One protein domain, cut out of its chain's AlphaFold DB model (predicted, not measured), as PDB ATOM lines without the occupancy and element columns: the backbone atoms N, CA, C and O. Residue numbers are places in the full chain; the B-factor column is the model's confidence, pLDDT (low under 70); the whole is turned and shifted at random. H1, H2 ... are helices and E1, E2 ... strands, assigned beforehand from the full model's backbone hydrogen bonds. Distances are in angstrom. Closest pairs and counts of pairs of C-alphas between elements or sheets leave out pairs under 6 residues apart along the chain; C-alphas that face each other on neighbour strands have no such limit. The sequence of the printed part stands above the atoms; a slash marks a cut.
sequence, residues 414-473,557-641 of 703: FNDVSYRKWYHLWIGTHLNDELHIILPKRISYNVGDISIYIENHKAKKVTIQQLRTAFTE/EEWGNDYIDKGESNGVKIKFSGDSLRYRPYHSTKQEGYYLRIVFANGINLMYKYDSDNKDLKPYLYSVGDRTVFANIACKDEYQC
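This is residues 414 to 473 and 557 to 641 of the 703 residues of an uncharacterized protein of Prevotella sp. CAG:1320 (UniProt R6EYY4). One strongly twisted sheet of eight strands is curled like part of a barrel and left open between its edge strands E4 and E9, with the short helix H1 running across it over E8. Before the sheet comes a stretch that folds back on itself in a long loop, whose residues 422 to 427 stick out, and the short strand E1, outside the sheet and near E3. The printed part has 145 residues, with nine named strands in the order E1 to E9 and then one named helix; the sheet's order is E4, E5, E3, E2, E6, E7, E8, E9, and it is mixed. The class is mostly strand, though only 71 residues, under half, are in named elements. The whole is compact, with a radius of gyration of the C-alphas of 15.3 A and spans of 43 by 43 by 34 A.

Residues 414 to 435 hold no named element, and C-alpha 414 is at (47.444, 24.021, -2.589). E1 is residues 436 to 439, beginning with C-alpha 436 at (45.053, 19.511, -0.244). E2, residues 450 to 458, is 25.5 A from first to last C-alpha, and E3, residues 461 to 471, is the longest strand by residues at 11, spanning 32.2 A. After the cut come E4, residues 564 to 569, 15.0 A, and E5, residues 572 to 577, 16.6 A. E6 is residues 593 to 600, 23.0 A; E7 is residues 605 to 611, 19.4 A; E8 is residues 616 to 624, 24.3 A. E9, residues 627 to 630, precedes H1, residues 633 to 639, which ends with C-alpha 639 at (34.917, 34.929, -18.616).

In the sheet, E4 and E5 form an antiparallel hairpin, with N 564 and O 576 2.8 A apart, within hydrogen-bond range. E5 and E3 are parallel at 24 degrees, with N 464 and O 575 at 2.8 A. E3 and E2 form an antiparallel hairpin at 150 degrees, with N 465 and O 454 at 2.9 A. E2 and E6 are antiparallel at 158 degrees, with N 453 and O 597 at 2.8 A. E6, E7, E8 and E9 make a meander, each strand the antiparallel neighbour of the one before; N 598 and O 606 are 2.8 A apart, N 607 and O 621 2.8 A, and N 629 and O 622 2.8 A. From edge to edge the strands' lines turn by 87 degrees and the way across the sheet by 106 degrees. The edge strands E4 and E9 are apart. H1 is on the sheet at a height over the sheet of 8.4 A; it lies over E8 and runs across the strands, at 77 degrees to E8 on the local plane. The closest C-alphas of E8 and H1 are those of Tyr 620 and Cys 635, 5.9 A apart. In H1 every O i to N i+4 pair is within hydrogen-bond range. E1 pairs with no named strand, but its residues 436 to 437 pair antiparallel with residues 414 to 415; E1 and E3 are near each other.

The C-alphas of Tyr 423 and Asp 626 are the two farthest apart, at 44.2 A. Residues 422 to 427 and 440 to 446 stand free; the body without them spans 42 by 32 by 31 A. Residues 474 to 556 are not printed, and C-alphas 473 and 557 are 15.1 A apart across the cut. The link from E5 to E6, 15 residues, is long. The mean pLDDT of the printed part is 84.4; residues 420 to 429, 447 to 448 and 560 are under 70.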
ATOM      1  N   PHE A 414      47.972  25.271  -2.053       91.44
ATOM      2  CA  PHE A 414      47.444  24.021  -2.589       91.44
ATOM      3  C   PHE A 414      48.569  23.008  -2.765       91.44
ATOM      4  O   PHE A 414      49.590  23.328  -3.373       91.44
ATOM      5  N   ASN A 415      48.346  21.790  -2.280       88.69
ATOM      6  CA  ASN A 415      49.224  20.644  -2.489       88.69
ATOM      7  C   ASN A 415      48.491  19.552  -3.272       88.69
ATOM      8  O   ASN A 415      47.266  19.569  -3.394       88.69
ATOM      9  N   ASP A 416      49.273  18.647  -3.865       84.94
ATOM     10  CA  ASP A 416      48.776  17.498  -4.629       84.94
ATOM     11  C   ASP A 416      47.768  17.867  -5.722       84.94
ATOM     12  O   ASP A 416      46.892  17.096  -6.075       84.94
ATOM     13  N   VAL A 417      47.934  19.048  -6.326       84.00
ATOM     14  CA  VAL A 417      47.009  19.645  -7.304       84.00
ATOM     15  C   VAL A 417      46.845  18.809  -8.573       84.00
ATOM     16  O   VAL A 417      45.866  18.964  -9.300       84.00
ATOM     17  N   SER A 418      47.797  17.936  -8.904       81.31
ATOM     18  CA  SER A 418      47.716  17.156 -10.136       81.31
ATOM     19  C   SER A 418      48.185  15.729  -9.966       81.31
ATOM     20  O   SER A 418      49.209  15.485  -9.331       81.31
ATOM     21  N   TYR A 419      47.519  14.819 -10.668       75.81
ATOM     22  CA  TYR A 419      47.941  13.431 -10.776       75.81
ATOM     23  C   TYR A 419      48.172  13.029 -12.235       75.81
ATOM     24  O   TYR A 419      47.737  13.679 -13.197       75.81
ATOM     25  N   ARG A 420      48.895  11.919 -12.404       64.81
ATOM     26  CA  ARG A 420      49.091  11.249 -13.692       64.81
ATOM     27  C   ARG A 420      48.510   9.851 -13.619       64.81
ATOM     28  O   ARG A 420      48.949   9.039 -12.812       64.81
ATOM     29  N   LYS A 421      47.571   9.536 -14.511       60.88
ATOM     30  CA  LYS A 421      47.115   8.153 -14.689       60.88
ATOM     31  C   LYS A 421      48.243   7.340 -15.316       60.88
ATOM     32  O   LYS A 421      48.806   7.741 -16.335       60.88
ATOM     33  N   TRP A 422      48.540   6.182 -14.734       54.31
ATOM     34  CA  TRP A 422      49.649   5.316 -15.149       54.31
ATOM     35  C   TRP A 422      49.570   4.864 -16.623       54.31
ATOM     36  O   TRP A 422      50.597   4.594 -17.237       54.31
ATOM     37  N   TYR A 423      48.376   4.856 -17.229       57.28
ATOM     38  CA  TYR A 423      48.143   4.519 -18.643       57.28
ATOM     39  C   TYR A 423      48.071   5.728 -19.604       57.28
ATOM     40  O   TYR A 423      47.805   5.556 -20.793       57.28
ATOM     41  N   HIS A 424      48.341   6.952 -19.136       52.28
ATOM     42  CA  HIS A 424      48.335   8.180 -19.946       52.28
ATOM     43  C   HIS A 424      49.715   8.855 -20.012       52.28
ATOM     44  O   HIS A 424      49.834  10.070 -19.888       52.28
ATOM     45  N   LEU A 425      50.770   8.079 -20.288       47.31
ATOM     46  CA  LEU A 425      52.148   8.582 -20.451       47.31
ATOM     47  C   LEU A 425      52.299   9.728 -21.478       47.31
ATOM     48  O   LEU A 425      53.261  10.486 -21.392       47.31
ATOM     49  N   TRP A 426      51.348   9.879 -22.408       48.59
ATOM     50  CA  TRP A 426      51.378  10.862 -23.502       48.59
ATOM     51  C   TRP A 426      50.199  11.855 -23.495       48.59
ATOM     52  O   TRP A 426      50.103  12.679 -24.402       48.59
ATOM     53  N   ILE A 427      49.288  11.783 -22.510       50.03
ATOM     54  CA  ILE A 427      48.049  12.583 -22.469       50.03
ATOM     55  C   ILE A 427      47.961  13.335 -21.135       50.03
ATOM     56  O   ILE A 427      47.267  12.895 -20.231       50.03
ATOM     57  N   GLY A 428      48.658  14.474 -21.046       55.75
ATOM     58  CA  GLY A 428      48.439  15.537 -20.050       55.75
ATOM     59  C   GLY A 428      48.520  15.164 -18.558       55.75
ATOM     60  O   GLY A 428      48.677  14.015 -18.162       55.75
ATOM     61  N   THR A 429      48.443  16.175 -17.697       58.56
ATOM     62  CA  THR A 429      48.166  16.022 -16.260       58.56
ATOM     63  C   THR A 429      46.726  16.430 -15.984       58.56
ATOM     64  O   THR A 429      46.191  17.319 -16.653       58.56
ATOM     65  N   HIS A 430      46.084  15.766 -15.028       72.25
ATOM     66  CA  HIS A 430      44.717  16.081 -14.619       72.25
ATOM     67  C   HIS A 430      44.731  16.801 -13.272       72.25
ATOM     68  O   HIS A 430      45.625  16.547 -12.464       72.25
ATOM     69  N   LEU A 431      43.756  17.691 -13.054       78.19
ATOM     70  CA  LEU A 431      43.495  18.252 -11.730       78.19
ATOM     71  C   LEU A 431      43.143  17.093 -10.797       78.19
ATOM     72  O   LEU A 431      42.298  16.272 -11.157       78.19
ATOM     73  N   ASN A 432      43.820  17.032  -9.657       79.56
ATOM     74  CA  ASN A 432      43.520  16.075  -8.611       79.56
ATOM     75  C   ASN A 432      42.240  16.483  -7.895       79.56
ATOM     76  O   ASN A 432      42.076  17.628  -7.474       79.56
ATOM     77  N   ASP A 433      41.331  15.533  -7.837       71.00
ATOM     78  CA  ASP A 433      40.126  15.541  -7.033       71.00
ATOM     79  C   ASP A 433      40.447  15.364  -5.540       71.00
ATOM     80  O   ASP A 433      39.740  15.945  -4.721       71.00
ATOM     81  N   GLU A 434      41.566  14.701  -5.222       80.75
ATOM     82  CA  GLU A 434      42.148  14.537  -3.879       80.75
ATOM     83  C   GLU A 434      43.208  15.615  -3.568       80.75
ATOM     84  O   GLU A 434      44.362  15.327  -3.247       80.75
ATOM     85  N   LEU A 435      42.870  16.893  -3.774       88.81
ATOM     86  CA  LEU A 435      43.803  17.998  -3.517       88.81
ATOM     87  C   LEU A 435      43.798  18.419  -2.046       88.81
ATOM     88  O   LEU A 435      42.778  18.352  -1.364       88.81
ATOM     89  N   HIS A 436      44.917  18.979  -1.596       90.75
ATOM     90  CA  HIS A 436      45.053  19.511  -0.244       90.75
ATOM     91  C   HIS A 436      44.979  21.040  -0.239       90.75
ATOM     92  O   HIS A 436      45.657  21.704  -1.030       90.75
ATOM     93  N   ILE A 437      44.188  21.608   0.672       91.31
ATOM     94  CA  ILE A 437      44.138  23.047   0.961       91.31
ATOM     95  C   ILE A 437      44.800  23.292   2.311       91.31
ATOM     96  O   ILE A 437      44.329  22.807   3.335       91.31
ATOM     97  N   ILE A 438      45.858  24.096   2.315       91.38
ATOM     98  CA  ILE A 438      46.620  24.417   3.520       91.38
ATOM     99  C   ILE A 438      46.356  25.868   3.909       91.38
ATOM    100  O   ILE A 438      46.554  26.787   3.103       91.38
ATOM    101  N   LEU A 439      45.931  26.061   5.158       91.06
ATOM    102  CA  LEU A 439      45.722  27.360   5.790       91.06
ATOM    103  C   LEU A 439      46.699  27.526   6.963       91.06
ATOM    104  O   LEU A 439      46.882  26.589   7.740       91.06
ATOM    105  N   PRO A 440      47.303  28.712   7.147       89.81
ATOM    106  CA  PRO A 440      48.237  28.939   8.240       89.81
ATOM    107  C   PRO A 440      47.522  28.878   9.594       89.81
ATOM    108  O   PRO A 440      46.436  29.445   9.722       89.81
ATOM    109  N   LYS A 441      48.175  28.328  10.626       84.44
ATOM    110  CA  LYS A 441      47.649  28.157  12.001       84.44
ATOM    111  C   LYS A 441      46.882  29.363  12.565       84.44
ATOM    112  O   LYS A 441      45.917  29.222  13.305       84.44
ATOM    113  N   ARG A 442      47.315  30.587  12.240       84.62
ATOM    114  CA  ARG A 442      46.672  31.820  12.735       84.62
ATOM    115  C   ARG A 442      45.242  32.029  12.217       84.62
ATOM    116  O   ARG A 442      44.558  32.916  12.725       84.62
ATOM    117  N   ILE A 443      44.831  31.295  11.189       87.00
ATOM    118  CA  ILE A 443      43.503  31.353  10.587       87.00
ATOM    119  C   ILE A 443      42.708  30.150  11.072       87.00
ATOM    120  O   ILE A 443      43.110  29.012  10.848       87.00
ATOM    121  N   SER A 444      41.567  30.401  11.706       81.44
ATOM    122  CA  SER A 444      40.649  29.338  12.104       81.44
ATOM    123  C   SER A 444      39.732  28.952  10.946       81.44
ATOM    124  O   SER A 444      39.244  29.794  10.185       81.44
ATOM    125  N   TYR A 445      39.475  27.652  10.842       81.31
ATOM    126  CA  TYR A 445      38.544  27.057   9.898       81.31
ATOM    127  C   TYR A 445      37.472  26.280  10.663       81.31
ATOM    128  O   TYR A 445      37.813  25.407  11.464       81.31
ATOM    129  N   ASN A 446      36.192  26.568  10.407       73.06
ATOM    130  CA  ASN A 446      35.094  25.735  10.888       73.06
ATOM    131  C   ASN A 446      34.444  24.981   9.727       73.06
ATOM    132  O   ASN A 446      34.282  25.484   8.608       73.06
ATOM    133  N   VAL A 447      34.031  23.748  10.011       69.50
ATOM    134  CA  VAL A 447      33.326  22.920   9.035       69.50
ATOM    135  C   VAL A 447      31.990  23.569   8.683       69.50
ATOM    136  O   VAL A 447      31.150  23.807   9.547       69.50
ATOM    137  N   GLY A 448      31.780  23.823   7.392       68.69
ATOM    138  CA  GLY A 448      30.567  24.457   6.865       68.69
ATOM    139  C   GLY A 448      30.728  25.928   6.468       68.69
ATOM    140  O   GLY A 448      29.884  26.424   5.703       68.69
ATOM    141  N   ASP A 449      31.824  26.576   6.882       72.25
ATOM    142  CA  ASP A 449      32.153  27.968   6.529       72.25
ATOM    143  C   ASP A 449      32.372  28.138   5.025       72.25
ATOM    144  O   ASP A 449      32.047  29.181   4.447       72.25
ATOM    145  N   ILE A 450      32.889  27.094   4.371       84.81
ATOM    146  CA  ILE A 450      33.133  27.077   2.931       84.81
ATOM    147  C   ILE A 450      32.498  25.859   2.265       84.81
ATOM    148  O   ILE A 450      32.273  24.813   2.867       84.81
ATOM    149  N   SER A 451      32.226  25.992   0.975       89.31
ATOM    150  CA  SER A 451      31.925  24.882   0.078       89.31
ATOM    151  C   SER A 451      32.873  24.939  -1.107       89.31
ATOM    152  O   SER A 451      33.021  25.993  -1.727       89.31
ATOM    153  N   ILE A 452      33.511  23.814  -1.407       91.69
ATOM    154  CA  ILE A 452      34.524  23.709  -2.455       91.69
ATOM    155  C   ILE A 452      33.934  22.932  -3.627       91.69
ATOM    156  O   ILE A 452      33.224  21.946  -3.430       91.69
ATOM    157  N   TYR A 453      34.202  23.395  -4.845       92.75
ATOM    158  CA  TYR A 453      33.693  22.793  -6.070       92.75
ATOM    159  C   TYR A 453      34.781  22.711  -7.137       92.75
ATOM    160  O   TYR A 453      35.498  23.685  -7.359       92.75
ATOM    161  N   ILE A 454      34.834  21.597  -7.859       93.12
ATOM    162  CA  ILE A 454      35.565  21.476  -9.121       93.12
ATOM    163  C   ILE A 454      34.582  21.683 -10.272       93.12
ATOM    164  O   ILE A 454      33.574  20.985 -10.386       93.12
ATOM    165  N   GLU A 455      34.879  22.639 -11.146       93.25
ATOM    166  CA  GLU A 455      34.135  22.900 -12.375       93.25
ATOM    167  C   GLU A 455      34.963  22.461 -13.588       93.25
ATOM    168  O   GLU A 455      36.093  22.903 -13.778       93.25
ATOM    169  N   ASN A 456      34.394  21.623 -14.450       92.69
ATOM    170  CA  ASN A 456      34.984  21.242 -15.733       92.69
ATOM    171  C   ASN A 456      34.170  21.873 -16.861       92.69
ATOM    172  O   ASN A 456      33.042  21.450 -17.144       92.69
ATOM    173  N   HIS A 457      34.746  22.890 -17.494       91.69
ATOM    174  CA  HIS A 457      34.124  23.651 -18.567       91.69
ATOM    175  C   HIS A 457      34.490  23.040 -19.918       91.69
ATOM    176  O   HIS A 457      35.663  22.928 -20.280       91.69
ATOM    177  N   LYS A 458      33.464  22.665 -20.688       88.44
ATOM    178  CA  LYS A 458      33.585  22.206 -22.076       88.44
ATOM    179  C   LYS A 458      32.544  22.909 -22.933       88.44
ATOM    180  O   LYS A 458      31.460  23.224 -22.456       88.44
ATOM    181  N   ALA A 459      32.811  23.000 -24.234       82.25
ATOM    182  CA  ALA A 459      31.983  23.733 -25.198       82.25
ATOM    183  C   ALA A 459      30.476  23.387 -25.216       82.25
ATOM    184  O   ALA A 459      29.681  24.167 -25.726       82.25
ATOM    185  N   LYS A 460      30.072  22.204 -24.732       83.38
ATOM    186  CA  LYS A 460      28.664  21.755 -24.711       83.38
ATOM    187  C   LYS A 460      28.152  21.360 -23.327       83.38
ATOM    188  O   LYS A 460      26.974  21.033 -23.190       83.38
ATOM    189  N   LYS A 461      29.023  21.315 -22.315       89.88
ATOM    190  CA  LYS A 461      28.663  20.827 -20.980       89.88
ATOM    191  C   LYS A 461      29.597  21.407 -19.923       89.88
ATOM    192  O   LYS A 461      30.810  21.326 -20.092       89.88
ATOM    193  N   VAL A 462      29.033  21.857 -18.808       92.00
ATOM    194  CA  VAL A 462      29.771  22.083 -17.560       92.00
ATOM    195  C   VAL A 462      29.405  20.985 -16.570       92.00
ATOM    196  O   VAL A 462      28.224  20.687 -16.379       92.00
ATOM    197  N   THR A 463      30.405  20.348 -15.965       92.31
ATOM    198  CA  THR A 463      30.195  19.491 -14.787       92.31
ATOM    199  C   THR A 463      30.763  20.172 -13.564       92.31
ATOM    200  O   THR A 463      31.911  20.600 -13.590       92.31
ATOM    201  N   ILE A 464      29.957  20.254 -12.516       93.62
ATOM    202  CA  ILE A 464      30.307  20.840 -11.231       93.62
ATOM    203  C   ILE A 464      30.230  19.726 -10.204       93.62
ATOM    204  O   ILE A 464      29.211  19.040 -10.123       93.62
ATOM    205  N   GLN A 465      31.284  19.560  -9.431       91.50
ATOM    206  CA  GLN A 465      31.375  18.536  -8.408       91.50
ATOM    207  C   GLN A 465      31.752  19.195  -7.095       91.50
ATOM    208  O   GLN A 465      32.746  19.910  -7.031       91.50
ATOM    209  N   GLN A 466      30.923  19.016  -6.076       92.06
ATOM    210  CA  GLN A 466      31.230  19.463  -4.726       92.06
ATOM    211  C   GLN A 466      32.263  18.518  -4.102       92.06
ATOM    212  O   GLN A 466      32.137  17.303  -4.250       92.06
ATOM    213  N   LEU A 467      33.247  19.071  -3.398       89.25
ATOM    214  CA  LEU A 467      34.211  18.307  -2.606       89.25
ATOM    215  C   LEU A 467      33.824  18.337  -1.123       89.25
ATOM    216  O   LEU A 467      33.262  19.328  -0.634       89.25
ATOM    217  N   ARG A 468      34.126  17.254  -0.410       85.50
ATOM    218  CA  ARG A 468      34.128  17.194   1.058       85.50
ATOM    219  C   ARG A 468      35.526  17.501   1.565       85.50
ATOM    220  O   ARG A 468      36.481  17.291   0.842       85.50
ATOM    221  N   THR A 469      35.639  18.003   2.785       85.56
ATOM    222  CA  THR A 469      36.934  18.275   3.417       85.56
ATOM    223  C   THR A 469      37.123  17.369   4.621       85.56
ATOM    224  O   THR A 469      36.243  17.328   5.486       85.56
ATOM    225  N   ALA A 470      38.271  16.711   4.694       84.81
ATOM    226  CA  ALA A 470      38.765  15.976   5.847       84.81
ATOM    227  C   ALA A 470      40.032  16.658   6.388       84.81
ATOM    228  O   ALA A 470      40.737  17.344   5.651       84.81
ATOM    229  N   PHE A 471      40.302  16.520   7.686       86.12
ATOM    230  CA  PHE A 471      41.524  17.054   8.293       86.12
ATOM    231  C   PHE A 471      42.611  15.985   8.240       86.12
ATOM    232  O   PHE A 471      42.445  14.940   8.858       86.12
ATOM    233  N   THR A 472      43.717  16.251   7.546       86.50
ATOM    234  CA  THR A 472      44.778  15.245   7.340       86.50
ATOM    235  C   THR A 472      45.496  14.869   8.637       86.50
ATOM    236  O   THR A 472      45.848  13.717   8.841       86.50
ATOM    237  N   GLU A 473      45.701  15.840   9.528       86.50
ATOM    238  CA  GLU A 473      46.309  15.621  10.852       86.50
ATOM    239  C   GLU A 473      45.237  15.347  11.930       86.50
ATOM    240  O   GLU A 473      45.500  15.455  13.128       86.50
ATOM    241  N   GLU A 557      37.913  15.465  -0.716       83.06
ATOM    242  CA  GLU A 557      37.458  14.185  -1.269       83.06
ATOM    243  C   GLU A 557      36.242  14.364  -2.182       83.06
ATOM    244  O   GLU A 557      35.399  15.252  -1.984       83.06
ATOM    245  N   GLU A 558      36.105  13.482  -3.173       76.94
ATOM    246  CA  GLU A 558      34.953  13.482  -4.067       76.94
ATOM    247  C   GLU A 558      33.646  13.131  -3.347       76.94
ATOM    248  O   GLU A 558      33.531  12.171  -2.584       76.94
ATOM    249  N   TRP A 559      32.584  13.861  -3.687       70.00
ATOM    250  CA  TRP A 559      31.239  13.457  -3.316       70.00
ATOM    251  C   TRP A 559      30.740  12.336  -4.237       70.00
ATOM    252  O   TRP A 559      30.503  12.568  -5.421       70.00
ATOM    253  N   GLY A 560      30.501  11.139  -3.696       67.38
ATOM    254  CA  GLY A 560      29.998   9.970  -4.440       67.38
ATOM    255  C   GLY A 560      28.536  10.045  -4.921       67.38
ATOM    256  O   GLY A 560      27.874   9.015  -5.010       67.38
ATOM    257  N   ASN A 561      28.000  11.240  -5.191       77.62
ATOM    258  CA  ASN A 561      26.620  11.429  -5.649       77.62
ATOM    259  C   ASN A 561      26.515  11.359  -7.183       77.62
ATOM    260  O   ASN A 561      27.419  11.765  -7.919       77.62
ATOM    261  N   ASP A 562      25.347  10.943  -7.677       84.31
ATOM    262  CA  ASP A 562      25.023  11.017  -9.101       84.31
ATOM    263  C   ASP A 562      24.865  12.468  -9.587       84.31
ATOM    264  O   ASP A 562      24.393  13.360  -8.879       84.31
ATOM    265  N   TYR A 563      25.211  12.701 -10.855       86.31
ATOM    266  CA  TYR A 563      25.051  14.008 -11.488       86.31
ATOM    267  C   TYR A 563      23.581  14.332 -11.785       86.31
ATOM    268  O   TYR A 563      22.956  13.697 -12.639       86.31
ATOM    269  N   ILE A 564      23.081  15.420 -11.204       89.00
ATOM    270  CA  ILE A 564      21.768  16.004 -11.491       89.00
ATOM    271  C   ILE A 564      21.863  17.176 -12.476       89.00
ATOM    272  O   ILE A 564      22.850  17.912 -12.523       89.00
ATOM    273  N   ASP A 565      20.826  17.345 -13.292       87.19
ATOM    274  CA  ASP A 565      20.701  18.468 -14.223       87.19
ATOM    275  C   ASP A 565      20.333  19.753 -13.463       87.19
ATOM    276  O   ASP A 565      19.403  19.754 -12.654       87.19
ATOM    277  N   LYS A 566      21.069  20.841 -13.702       87.62
ATOM    278  CA  LYS A 566      20.819  22.164 -13.097       87.62
ATOM    279  C   LYS A 566      20.421  23.218 -14.134       87.62
ATOM    280  O   LYS A 566      20.431  24.407 -13.824       87.62
ATOM    281  N   GLY A 567      20.039  22.789 -15.336       86.50
ATOM    282  CA  GLY A 567      19.627  23.669 -16.424       86.50
ATOM    283  C   GLY A 567      20.796  24.066 -17.319       86.50
ATOM    284  O   GLY A 567      21.727  23.291 -17.538       86.50
ATOM    285  N   GLU A 568      20.735  25.276 -17.868       83.50
ATOM    286  CA  GLU A 568      21.675  25.749 -18.885       83.50
ATOM    287  C   GLU A 568      22.191  27.158 -18.575       83.50
ATOM    288  O   GLU A 568      21.477  27.991 -18.016       83.50
ATOM    289  N   SER A 569      23.432  27.436 -18.971       79.56
ATOM    290  CA  SER A 569      24.038  28.771 -18.950       79.56
ATOM    291  C   SER A 569      24.644  29.049 -20.318       79.56
ATOM    292  O   SER A 569      25.435  28.249 -20.812       79.56
ATOM    293  N   ASN A 570      24.218  30.136 -20.968       77.25
ATOM    294  CA  ASN A 570      24.619  30.489 -22.337       77.25
ATOM    295  C   ASN A 570      24.475  29.328 -23.353       77.25
ATOM    296  O   ASN A 570      25.324  29.138 -24.222       77.25
ATOM    297  N   GLY A 571      23.401  28.534 -23.236       73.19
ATOM    298  CA  GLY A 571      23.130  27.376 -24.102       73.19
ATOM    299  C   GLY A 571      23.986  26.137 -23.807       73.19
ATOM    300  O   GLY A 571      23.972  25.178 -24.579       73.19
ATOM    301  N   VAL A 572      24.744  26.144 -22.705       84.19
ATOM    302  CA  VAL A 572      25.560  25.017 -22.248       84.19
ATOM    303  C   VAL A 572      24.912  24.342 -21.049       84.19
ATOM    304  O   VAL A 572      24.598  24.984 -20.048       84.19
ATOM    305  N   LYS A 573      24.751  23.018 -21.139       90.06
ATOM    306  CA  LYS A 573      24.126  22.198 -20.100       90.06
ATOM    307  C   LYS A 573      24.995  22.099 -18.849       90.06
ATOM    308  O   LYS A 573      26.164  21.716 -18.940       90.06
ATOM    309  N   ILE A 574      24.407  22.357 -17.686       90.94
ATOM    310  CA  ILE A 574      25.071  22.279 -16.385       90.94
ATOM    311  C   ILE A 574      24.648  20.995 -15.679       90.94
ATOM    312  O   ILE A 574      23.465  20.753 -15.439       90.94
ATOM    313  N   LYS A 575      25.628  20.174 -15.306       92.94
ATOM    314  CA  LYS A 575      25.423  19.029 -14.419       92.94
ATOM    315  C   LYS A 575      26.131  19.262 -13.096       92.94
ATOM    316  O   LYS A 575      27.275  19.700 -13.098       92.94
ATOM    317  N   PHE A 576      25.477  18.918 -11.998       92.19
ATOM    318  CA  PHE A 576      26.002  19.070 -10.645       92.19
ATOM    319  C   PHE A 576      25.998  17.731  -9.908       92.19
ATOM    320  O   PHE A 576      25.001  17.021  -9.981       92.19
ATOM    321  N   SER A 577      27.072  17.417  -9.192       91.19
ATOM    322  CA  SER A 577      27.127  16.349  -8.191       91.19
ATOM    323  C   SER A 577      27.543  16.942  -6.842       91.19
ATOM    324  O   SER A 577      28.477  17.742  -6.777       91.19
ATOM    325  N   GLY A 578      26.812  16.599  -5.784       86.75
ATOM    326  CA  GLY A 578      26.998  17.121  -4.430       86.75
ATOM    327  C   GLY A 578      25.674  17.272  -3.686       86.75
ATOM    328  O   GLY A 578      24.625  16.864  -4.191       86.75
ATOM    329  N   ASP A 579      25.715  17.883  -2.506       84.50
ATOM    330  CA  ASP A 579      24.536  18.129  -1.666       84.50
ATOM    331  C   ASP A 579      23.816  19.417  -2.051       84.50
ATOM    332  O   ASP A 579      22.596  19.455  -2.226       84.50
ATOM    333  N   SER A 580      24.572  20.507  -2.181       85.12
ATOM    334  CA  SER A 580      24.004  21.824  -2.451       85.12
ATOM    335  C   SER A 580      24.945  22.662  -3.299       85.12
ATOM    336  O   SER A 580      26.159  22.603  -3.149       85.12
ATOM    337  N   LEU A 581      24.367  23.460  -4.194       87.00
ATOM    338  CA  LEU A 581      25.103  24.380  -5.048       87.00
ATOM    339  C   LEU A 581      24.839  25.807  -4.564       87.00
ATOM    340  O   LEU A 581      23.750  26.339  -4.770       87.00
ATOM    341  N   ARG A 582      25.826  26.405  -3.886       85.38
ATOM    342  CA  ARG A 582      25.688  27.702  -3.187       85.38
ATOM    343  C   ARG A 582      25.864  28.942  -4.073       85.38
ATOM    344  O   ARG A 582      25.869  30.060  -3.571       85.38
ATOM    345  N   TYR A 583      26.003  28.773  -5.384       88.25
ATOM    346  CA  TYR A 583      26.174  29.871  -6.336       88.25
ATOM    347  C   TYR A 583      25.425  29.584  -7.636       88.25
ATOM    348  O   TYR A 583      25.008  28.455  -7.898       88.25
ATOM    349  N   ARG A 584      25.243  30.615  -8.467       87.31
ATOM    350  CA  ARG A 584      24.676  30.463  -9.812       87.31
ATOM    351  C   ARG A 584      25.802  30.157 -10.802       87.31
ATOM    352  O   ARG A 584      26.664  31.020 -10.975       87.31
ATOM    353  N   PRO A 585      25.820  28.980 -11.450       88.12
ATOM    354  CA  PRO A 585      26.878  28.651 -12.391       88.12
ATOM    355  C   PRO A 585      26.853  29.534 -13.628       88.12
ATOM    356  O   PRO A 585      25.795  29.944 -14.112       88.12
ATOM    357  N   TYR A 586      28.037  29.768 -14.171       88.25
ATOM    358  CA  TYR A 586      28.228  30.583 -15.353       88.25
ATOM    359  C   TYR A 586      29.225  29.910 -16.295       88.25
ATOM    360  O   TYR A 586      30.231  29.368 -15.846       88.25
ATOM    361  N   HIS A 587      28.949  29.965 -17.598       87.81
ATOM    362  CA  HIS A 587      29.848  29.464 -18.631       87.81
ATOM    363  C   HIS A 587      29.962  30.460 -19.785       87.81
ATOM    364  O   HIS A 587      28.951  30.906 -20.327       87.81
ATOM    365  N   SER A 588      31.185  30.774 -20.195       86.88
ATOM    366  CA  SER A 588      31.486  31.545 -21.403       86.88
ATOM    367  C   SER A 588      31.913  30.630 -22.552       86.88
ATOM    368  O   SER A 588      32.428  29.540 -22.322       86.88
ATOM    369  N   THR A 589      31.813  31.100 -23.799       82.81
ATOM    370  CA  THR A 589      32.254  30.322 -24.975       82.81
ATOM    371  C   THR A 589      33.765  30.070 -25.020       82.81
ATOM    372  O   THR A 589      34.218  29.213 -25.784       82.81
ATOM    373  N   LYS A 590      34.550  30.811 -24.228       85.88
ATOM    374  CA  LYS A 590      36.013  30.687 -24.142       85.88
ATOM    375  C   LYS A 590      36.492  29.921 -22.909       85.88
ATOM    376  O   LYS A 590      37.666  29.563 -22.878       85.88
ATOM    377  N   GLN A 591      35.635  29.680 -21.917       88.81
ATOM    378  CA  GLN A 591      36.016  28.907 -20.739       88.81
ATOM    379  C   GLN A 591      36.189  27.432 -21.103       88.81
ATOM    380  O   GLN A 591      35.262  26.772 -21.578       88.81
ATOM    381  N   GLU A 592      37.381  26.908 -20.843       89.50
ATOM    382  CA  GLU A 592      37.752  25.527 -21.127       89.50
ATOM    383  C   GLU A 592      38.737  25.028 -20.066       89.50
ATOM    384  O   GLU A 592      39.666  25.743 -19.682       89.50
ATOM    385  N   GLY A 593      38.534  23.794 -19.606       90.69
ATOM    386  CA  GLY A 593      39.387  23.145 -18.612       90.69
ATOM    387  C   GLY A 593      38.770  23.101 -17.217       90.69
ATOM    388  O   GLY A 593      37.550  23.176 -17.060       90.69
ATOM    389  N   TYR A 594      39.628  22.921 -16.212       92.56
ATOM    390  CA  TYR A 594      39.226  22.737 -14.820       92.56
ATOM    391  C   TYR A 594      39.409  24.012 -14.003       92.56
ATOM    392  O   TYR A 594      40.403  24.726 -14.155       92.56
ATOM    393  N   TYR A 595      38.468  24.262 -13.101       94.19
ATOM    394  CA  TYR A 595      38.500  25.376 -12.168       94.19
ATOM    395  C   TYR A 595      38.137  24.879 -10.775       94.19
ATOM    396  O   TYR A 595      37.236  24.057 -10.624       94.19
ATOM    397  N   LEU A 596      38.817  25.407  -9.766       94.38
ATOM    398  CA  LEU A 596      38.474  25.206  -8.366       94.38
ATOM    399  C   LEU A 596      37.732  26.445  -7.873       94.38
ATOM    400  O   LEU A 596      38.257  27.557  -7.973       94.38
ATOM    401  N   ARG A 597      36.533  26.274  -7.323       94.69
ATOM    402  CA  ARG A 597      35.770  27.346  -6.684       94.69
ATOM    403  C   ARG A 597      35.629  27.091  -5.192       94.69
ATOM    404  O   ARG A 597      35.134  26.046  -4.790       94.69
ATOM    405  N   ILE A 598      35.977  28.090  -4.389       93.75
ATOM    406  CA  ILE A 598      35.750  28.127  -2.944       93.75
ATOM    407  C   ILE A 598      34.661  29.165  -2.670       93.75
ATOM    408  O   ILE A 598      34.810  30.335  -3.025       93.75
ATOM    409  N   VAL A 599      33.556  28.736  -2.067       91.12
ATOM    410  CA  VAL A 599      32.379  29.566  -1.775       91.12
ATOM    411  C   VAL A 599      32.222  29.710  -0.274       91.12
ATOM    412  O   VAL A 599      31.980  28.720   0.409       91.12
ATOM    413  N   PHE A 600      32.326  30.932   0.228       87.69
ATOM    414  CA  PHE A 600      32.215  31.256   1.647       87.69
ATOM    415  C   PHE A 600      30.752  31.483   2.045       87.69
ATOM    416  O   PHE A 600      29.941  31.952   1.242       87.69
ATOM    417  N   ALA A 601      30.414  31.202   3.305       77.88
ATOM    418  CA  ALA A 601      29.074  31.406   3.863       77.88
ATOM    419  C   ALA A 601      28.581  32.860   3.742       77.88
ATOM    420  O   ALA A 601      27.391  33.108   3.555       77.88
ATOM    421  N   ASN A 602      29.502  33.826   3.764       73.94
ATOM    422  CA  ASN A 602      29.211  35.248   3.591       73.94
ATOM    423  C   ASN A 602      28.979  35.685   2.128       73.94
ATOM    424  O   ASN A 602      28.814  36.879   1.872       73.94
ATOM    425  N   GLY A 603      28.981  34.747   1.176       79.62
ATOM    426  CA  GLY A 603      28.715  34.989  -0.245       79.62
ATOM    427  C   GLY A 603      29.942  35.340  -1.089       79.62
ATOM    428  O   GLY A 603      29.800  35.568  -2.293       79.62
ATOM    429  N   ILE A 604      31.144  35.379  -0.504       88.56
ATOM    430  CA  ILE A 604      32.385  35.536  -1.273       88.56
ATOM    431  C   ILE A 604      32.638  34.256  -2.074       88.56
ATOM    432  O   ILE A 604      32.549  33.152  -1.540       88.56
ATOM    433  N   ASN A 605      32.998  34.395  -3.349       92.88
ATOM    434  CA  ASN A 605      33.472  33.273  -4.161       92.88
ATOM    435  C   ASN A 605      34.898  33.549  -4.618       92.88
ATOM    436  O   ASN A 605      35.146  34.599  -5.206       92.88
ATOM    437  N   LEU A 606      35.802  32.600  -4.409       95.19
ATOM    438  CA  LEU A 606      37.136  32.579  -5.000       95.19
ATOM    439  C   LEU A 606      37.162  31.501  -6.078       95.19
ATOM    440  O   LEU A 606      36.657  30.403  -5.862       95.19
ATOM    441  N   MET A 607      37.738  31.802  -7.235       95.44
ATOM    442  CA  MET A 607      37.879  30.859  -8.338       95.44
ATOM    443  C   MET A 607      39.326  30.844  -8.816       95.44
ATOM    444  O   MET A 607      39.922  31.896  -9.071       95.44
ATOM    445  N   TYR A 608      39.854  29.639  -8.977       95.50
ATOM    446  CA  TYR A 608      41.178  29.345  -9.501       95.50
ATOM    447  C   TYR A 608      41.034  28.521 -10.776       95.50
ATOM    448  O   TYR A 608      40.134  27.689 -10.878       95.50
ATOM    449  N   LYS A 609      41.912  28.741 -11.750       94.56
ATOM    450  CA  LYS A 609      41.991  27.961 -12.986       94.56
ATOM    451  C   LYS A 609      43.169  27.001 -12.892       94.56
ATOM    452  O   LYS A 609      44.268  27.416 -12.526       94.56
ATOM    453  N   TYR A 610      42.945  25.739 -13.238       93.19
ATOM    454  CA  TYR A 610      44.018  24.757 -13.325       93.19
ATOM    455  C   TYR A 610      44.899  25.040 -14.542       93.19
ATOM    456  O   TYR A 610      44.415  25.122 -15.674       93.19
ATOM    457  N   ASP A 611      46.193  25.181 -14.292       88.88
ATOM    458  CA  ASP A 611      47.236  25.317 -15.296       88.88
ATOM    459  C   ASP A 611      47.942  23.967 -15.450       88.88
ATOM    460  O   ASP A 611      48.693  23.532 -14.573       88.88
ATOM    461  N   SER A 612      47.686  23.284 -16.568       82.81
ATOM    462  CA  SER A 612      48.266  21.969 -16.850       82.81
ATOM    463  C   SER A 612      49.777  22.004 -17.052       82.81
ATOM    464  O   SER A 612      50.439  20.996 -16.805       82.81
ATOM    465  N   ASP A 613      50.329  23.135 -17.495       82.94
ATOM    466  CA  ASP A 613      51.753  23.247 -17.812       82.94
ATOM    467  C   ASP A 613      52.564  23.385 -16.525       82.94
ATOM    468  O   ASP A 613      53.558  22.682 -16.321       82.94
ATOM    469  N   ASN A 614      52.083  24.237 -15.617       83.88
ATOM    470  CA  ASN A 614      52.699  24.455 -14.310       83.88
ATOM    471  C   ASN A 614      52.217  23.477 -13.232       83.88
ATOM    472  O   ASN A 614      52.791  23.457 -12.145       83.88
ATOM    473  N   LYS A 615      51.196  22.661 -13.534       85.81
ATOM    474  CA  LYS A 615      50.555  21.712 -12.608       85.81
ATOM    475  C   LYS A 615      50.066  22.377 -11.319       85.81
ATOM    476  O   LYS A 615      50.226  21.830 -10.234       85.81
ATOM    477  N   ASP A 616      49.483  23.561 -11.456       89.25
ATOM    478  CA  ASP A 616      49.164  24.442 -10.333       89.25
ATOM    479  C   ASP A 616      47.817  25.151 -10.548       89.25
ATOM    480  O   ASP A 616      47.298  25.218 -11.666       89.25
ATOM    481  N   LEU A 617      47.240  25.687  -9.477       91.62
ATOM    482  CA  LEU A 617      46.008  26.469  -9.490       91.62
ATOM    483  C   LEU A 617      46.335  27.960  -9.514       91.62
ATOM    484  O   LEU A 617      46.845  28.536  -8.555       91.62
ATOM    485  N   LYS A 618      45.997  28.624 -10.620       93.69
ATOM    486  CA  LYS A 618      46.227  30.061 -10.782       93.69
ATOM    487  C   LYS A 618      44.982  30.865 -10.416       93.69
ATOM    488  O   LYS A 618      43.881  30.485 -10.817       93.69
ATOM    489  N   PRO A 619      45.127  31.998  -9.706       94.75
ATOM    490  CA  PRO A 619      44.020  32.914  -9.463       94.75
ATOM    491  C   PRO A 619      43.273  33.275 -10.753       94.75
ATOM    492  O   PRO A 619      43.903  33.632 -11.749       94.75
ATOM    493  N   TYR A 620      41.942  33.205 -10.733       94.69
ATOM    494  CA  TYR A 620      41.105  33.496 -11.900       94.69
ATOM    495  C   TYR A 620      40.169  34.682 -11.649       94.69
ATOM    496  O   TYR A 620      40.314  35.734 -12.281       94.69
ATOM    497  N   LEU A 621      39.247  34.561 -10.691       94.50
ATOM    498  CA  LEU A 621      38.384  35.664 -10.251       94.50
ATOM    499  C   LEU A 621      37.932  35.498  -8.805       94.50
ATOM    500  O   LEU A 621      37.882  34.382  -8.293       94.50
ATOM    501  N   TYR A 622      37.568  36.601  -8.166       93.69
ATOM    502  CA  TYR A 622      36.735  36.558  -6.975       93.69
ATOM    503  C   TYR A 622      35.507  37.444  -7.142       93.69
ATOM    504  O   TYR A 622      35.534  38.437  -7.872       93.69
ATOM    505  N   SER A 623      34.423  37.089  -6.462       89.38
ATOM    506  CA  SER A 623      33.187  37.871  -6.455       89.38
ATOM    507  C   SER A 623      32.730  38.164  -5.035       89.38
ATOM    508  O   SER A 623      32.756  37.262  -4.195       89.38
ATOM    509  N   VAL A 624      32.255  39.385  -4.799       83.81
ATOM    510  CA  VAL A 624      31.629  39.825  -3.547       83.81
ATOM    511  C   VAL A 624      30.348  40.576  -3.893       83.81
ATOM    512  O   VAL A 624      30.407  41.646  -4.503       83.81
ATOM    513  N   GLY A 625      29.192  40.008  -3.539       75.38
ATOM    514  CA  GLY A 625      27.901  40.507  -4.024       75.38
ATOM    515  C   GLY A 625      27.889  40.575  -5.556       75.38
ATOM    516  O   GLY A 625      28.282  39.619  -6.224       75.38
ATOM    517  N   ASP A 626      27.528  41.731  -6.112       74.81
ATOM    518  CA  ASP A 626      27.500  41.957  -7.566       74.81
ATOM    519  C   ASP A 626      28.872  42.321  -8.168       74.81
ATOM    520  O   ASP A 626      29.039  42.389  -9.391       74.81
ATOM    521  N   ARG A 627      29.891  42.564  -7.334       84.94
ATOM    522  CA  ARG A 627      31.230  42.947  -7.795       84.94
ATOM    523  C   ARG A 627      32.051  41.702  -8.116       84.94
ATOM    524  O   ARG A 627      32.317  40.892  -7.236       84.94
ATOM    525  N   THR A 628      32.546  41.604  -9.350       89.56
ATOM    526  CA  THR A 628      33.525  40.583  -9.770       89.56
ATOM    527  C   THR A 628      34.868  41.233 -10.087       89.56
ATOM    528  O   THR A 628      34.927  42.209 -10.838       89.56
ATOM    529  N   VAL A 629      35.951  40.690  -9.534       91.12
ATOM    530  CA  VAL A 629      37.330  41.127  -9.779       91.12
ATOM    531  C   VAL A 629      38.112  39.973 -10.395       91.12
ATOM    532  O   VAL A 629      38.161  38.874  -9.848       91.12
ATOM    533  N   PHE A 630      38.733  40.227 -11.543       92.56
ATOM    534  CA  PHE A 630      39.526  39.241 -12.276       92.56
ATOM    535  C   PHE A 630      41.001  39.353 -11.908       92.56
ATOM    536  O   PHE A 630      41.504  40.454 -11.684       92.56
ATOM    537  N   ALA A 631      41.707  38.222 -11.887       91.19
ATOM    538  CA  ALA A 631      43.139  38.191 -11.597       91.19
ATOM    539  C   ALA A 631      43.968  38.953 -12.642       91.19
ATOM    540  O   ALA A 631      44.954  39.601 -12.301       91.19
ATOM    541  N   ASN A 632      43.555  38.900 -13.911       91.00
ATOM    542  CA  ASN A 632      44.155  39.650 -15.013       91.00
ATOM    543  C   ASN A 632      43.141  39.877 -16.154       91.00
ATOM    544  O   ASN A 632      42.023  39.355 -16.134       91.00
ATOM    545  N   ILE A 633      43.545  40.661 -17.158       89.75
ATOM    546  CA  ILE A 633      42.708  41.008 -18.319       89.75
ATOM    547  C   ILE A 633      42.323  39.760 -19.125       89.75
ATOM    548  O   ILE A 633      41.170  39.632 -19.516       89.75
ATOM    549  N   ALA A 634      43.237  38.798 -19.297       90.94
ATOM    550  CA  ALA A 634      42.945  37.571 -20.038       90.94
ATOM    551  C   ALA A 634      41.833  36.741 -19.374       90.94
ATOM    552  O   ALA A 634      40.943  36.247 -20.062       90.94
ATOM    553  N   CYS A 635      41.819  36.655 -18.038       91.81
ATOM    554  CA  CYS A 635      40.751  35.988 -17.287       91.81
ATOM    555  C   CYS A 635      39.400  36.688 -17.489       91.81
ATOM    556  O   CYS A 635      38.377  36.023 -17.650       91.81
ATOM    557  N   LYS A 636      39.397  38.029 -17.512       91.19
ATOM    558  CA  LYS A 636      38.197  38.830 -17.786       91.19
ATOM    559  C   LYS A 636      37.666  38.580 -19.195       91.19
ATOM    560  O   LYS A 636      36.474  38.317 -19.349       91.19
ATOM    561  N   ASP A 637      38.538  38.626 -20.198       90.25
ATOM    562  CA  ASP A 637      38.179  38.412 -21.603       90.25
ATOM    563  C   ASP A 637      37.673  36.991 -21.848       90.25
ATOM    564  O   ASP A 637      36.754  36.780 -22.638       90.25
ATOM    565  N   GLU A 638      38.257  36.011 -21.161       91.00
ATOM    566  CA  GLU A 638      37.788  34.633 -21.168       91.00
ATOM    567  C   GLU A 638      36.395  34.534 -20.547       91.00
ATOM    568  O   GLU A 638      35.481  34.040 -21.198       91.00
ATOM    569  N   TYR A 639      36.191  35.045 -19.331       89.56
ATOM    570  CA  TYR A 639      34.917  34.929 -18.616       89.56
ATOM    571  C   TYR A 639      33.778  35.687 -19.307       89.56
ATOM    572  O   TYR A 639      32.677  35.170 -19.450       89.56
ATOM    573  N   GLN A 640      34.011  36.909 -19.777       87.94
ATOM    574  CA  GLN A 640      32.955  37.756 -20.343       87.94
ATOM    575  C   GLN A 640      32.635  37.437 -21.813       87.94
ATOM    576  O   GLN A 640      31.763  38.073 -22.404       87.94
ATOM    577  N   CYS A 641      33.315  36.461 -22.425       79.31
ATOM    578  CA  CYS A 641      33.094  36.133 -23.827       79.31
ATOM    579  C   CYS A 641      31.744  35.439 -24.058       79.31
ATOM    580  O   CYS A 641      31.561  34.259 -23.757       79.31
TER     581      CYS A 641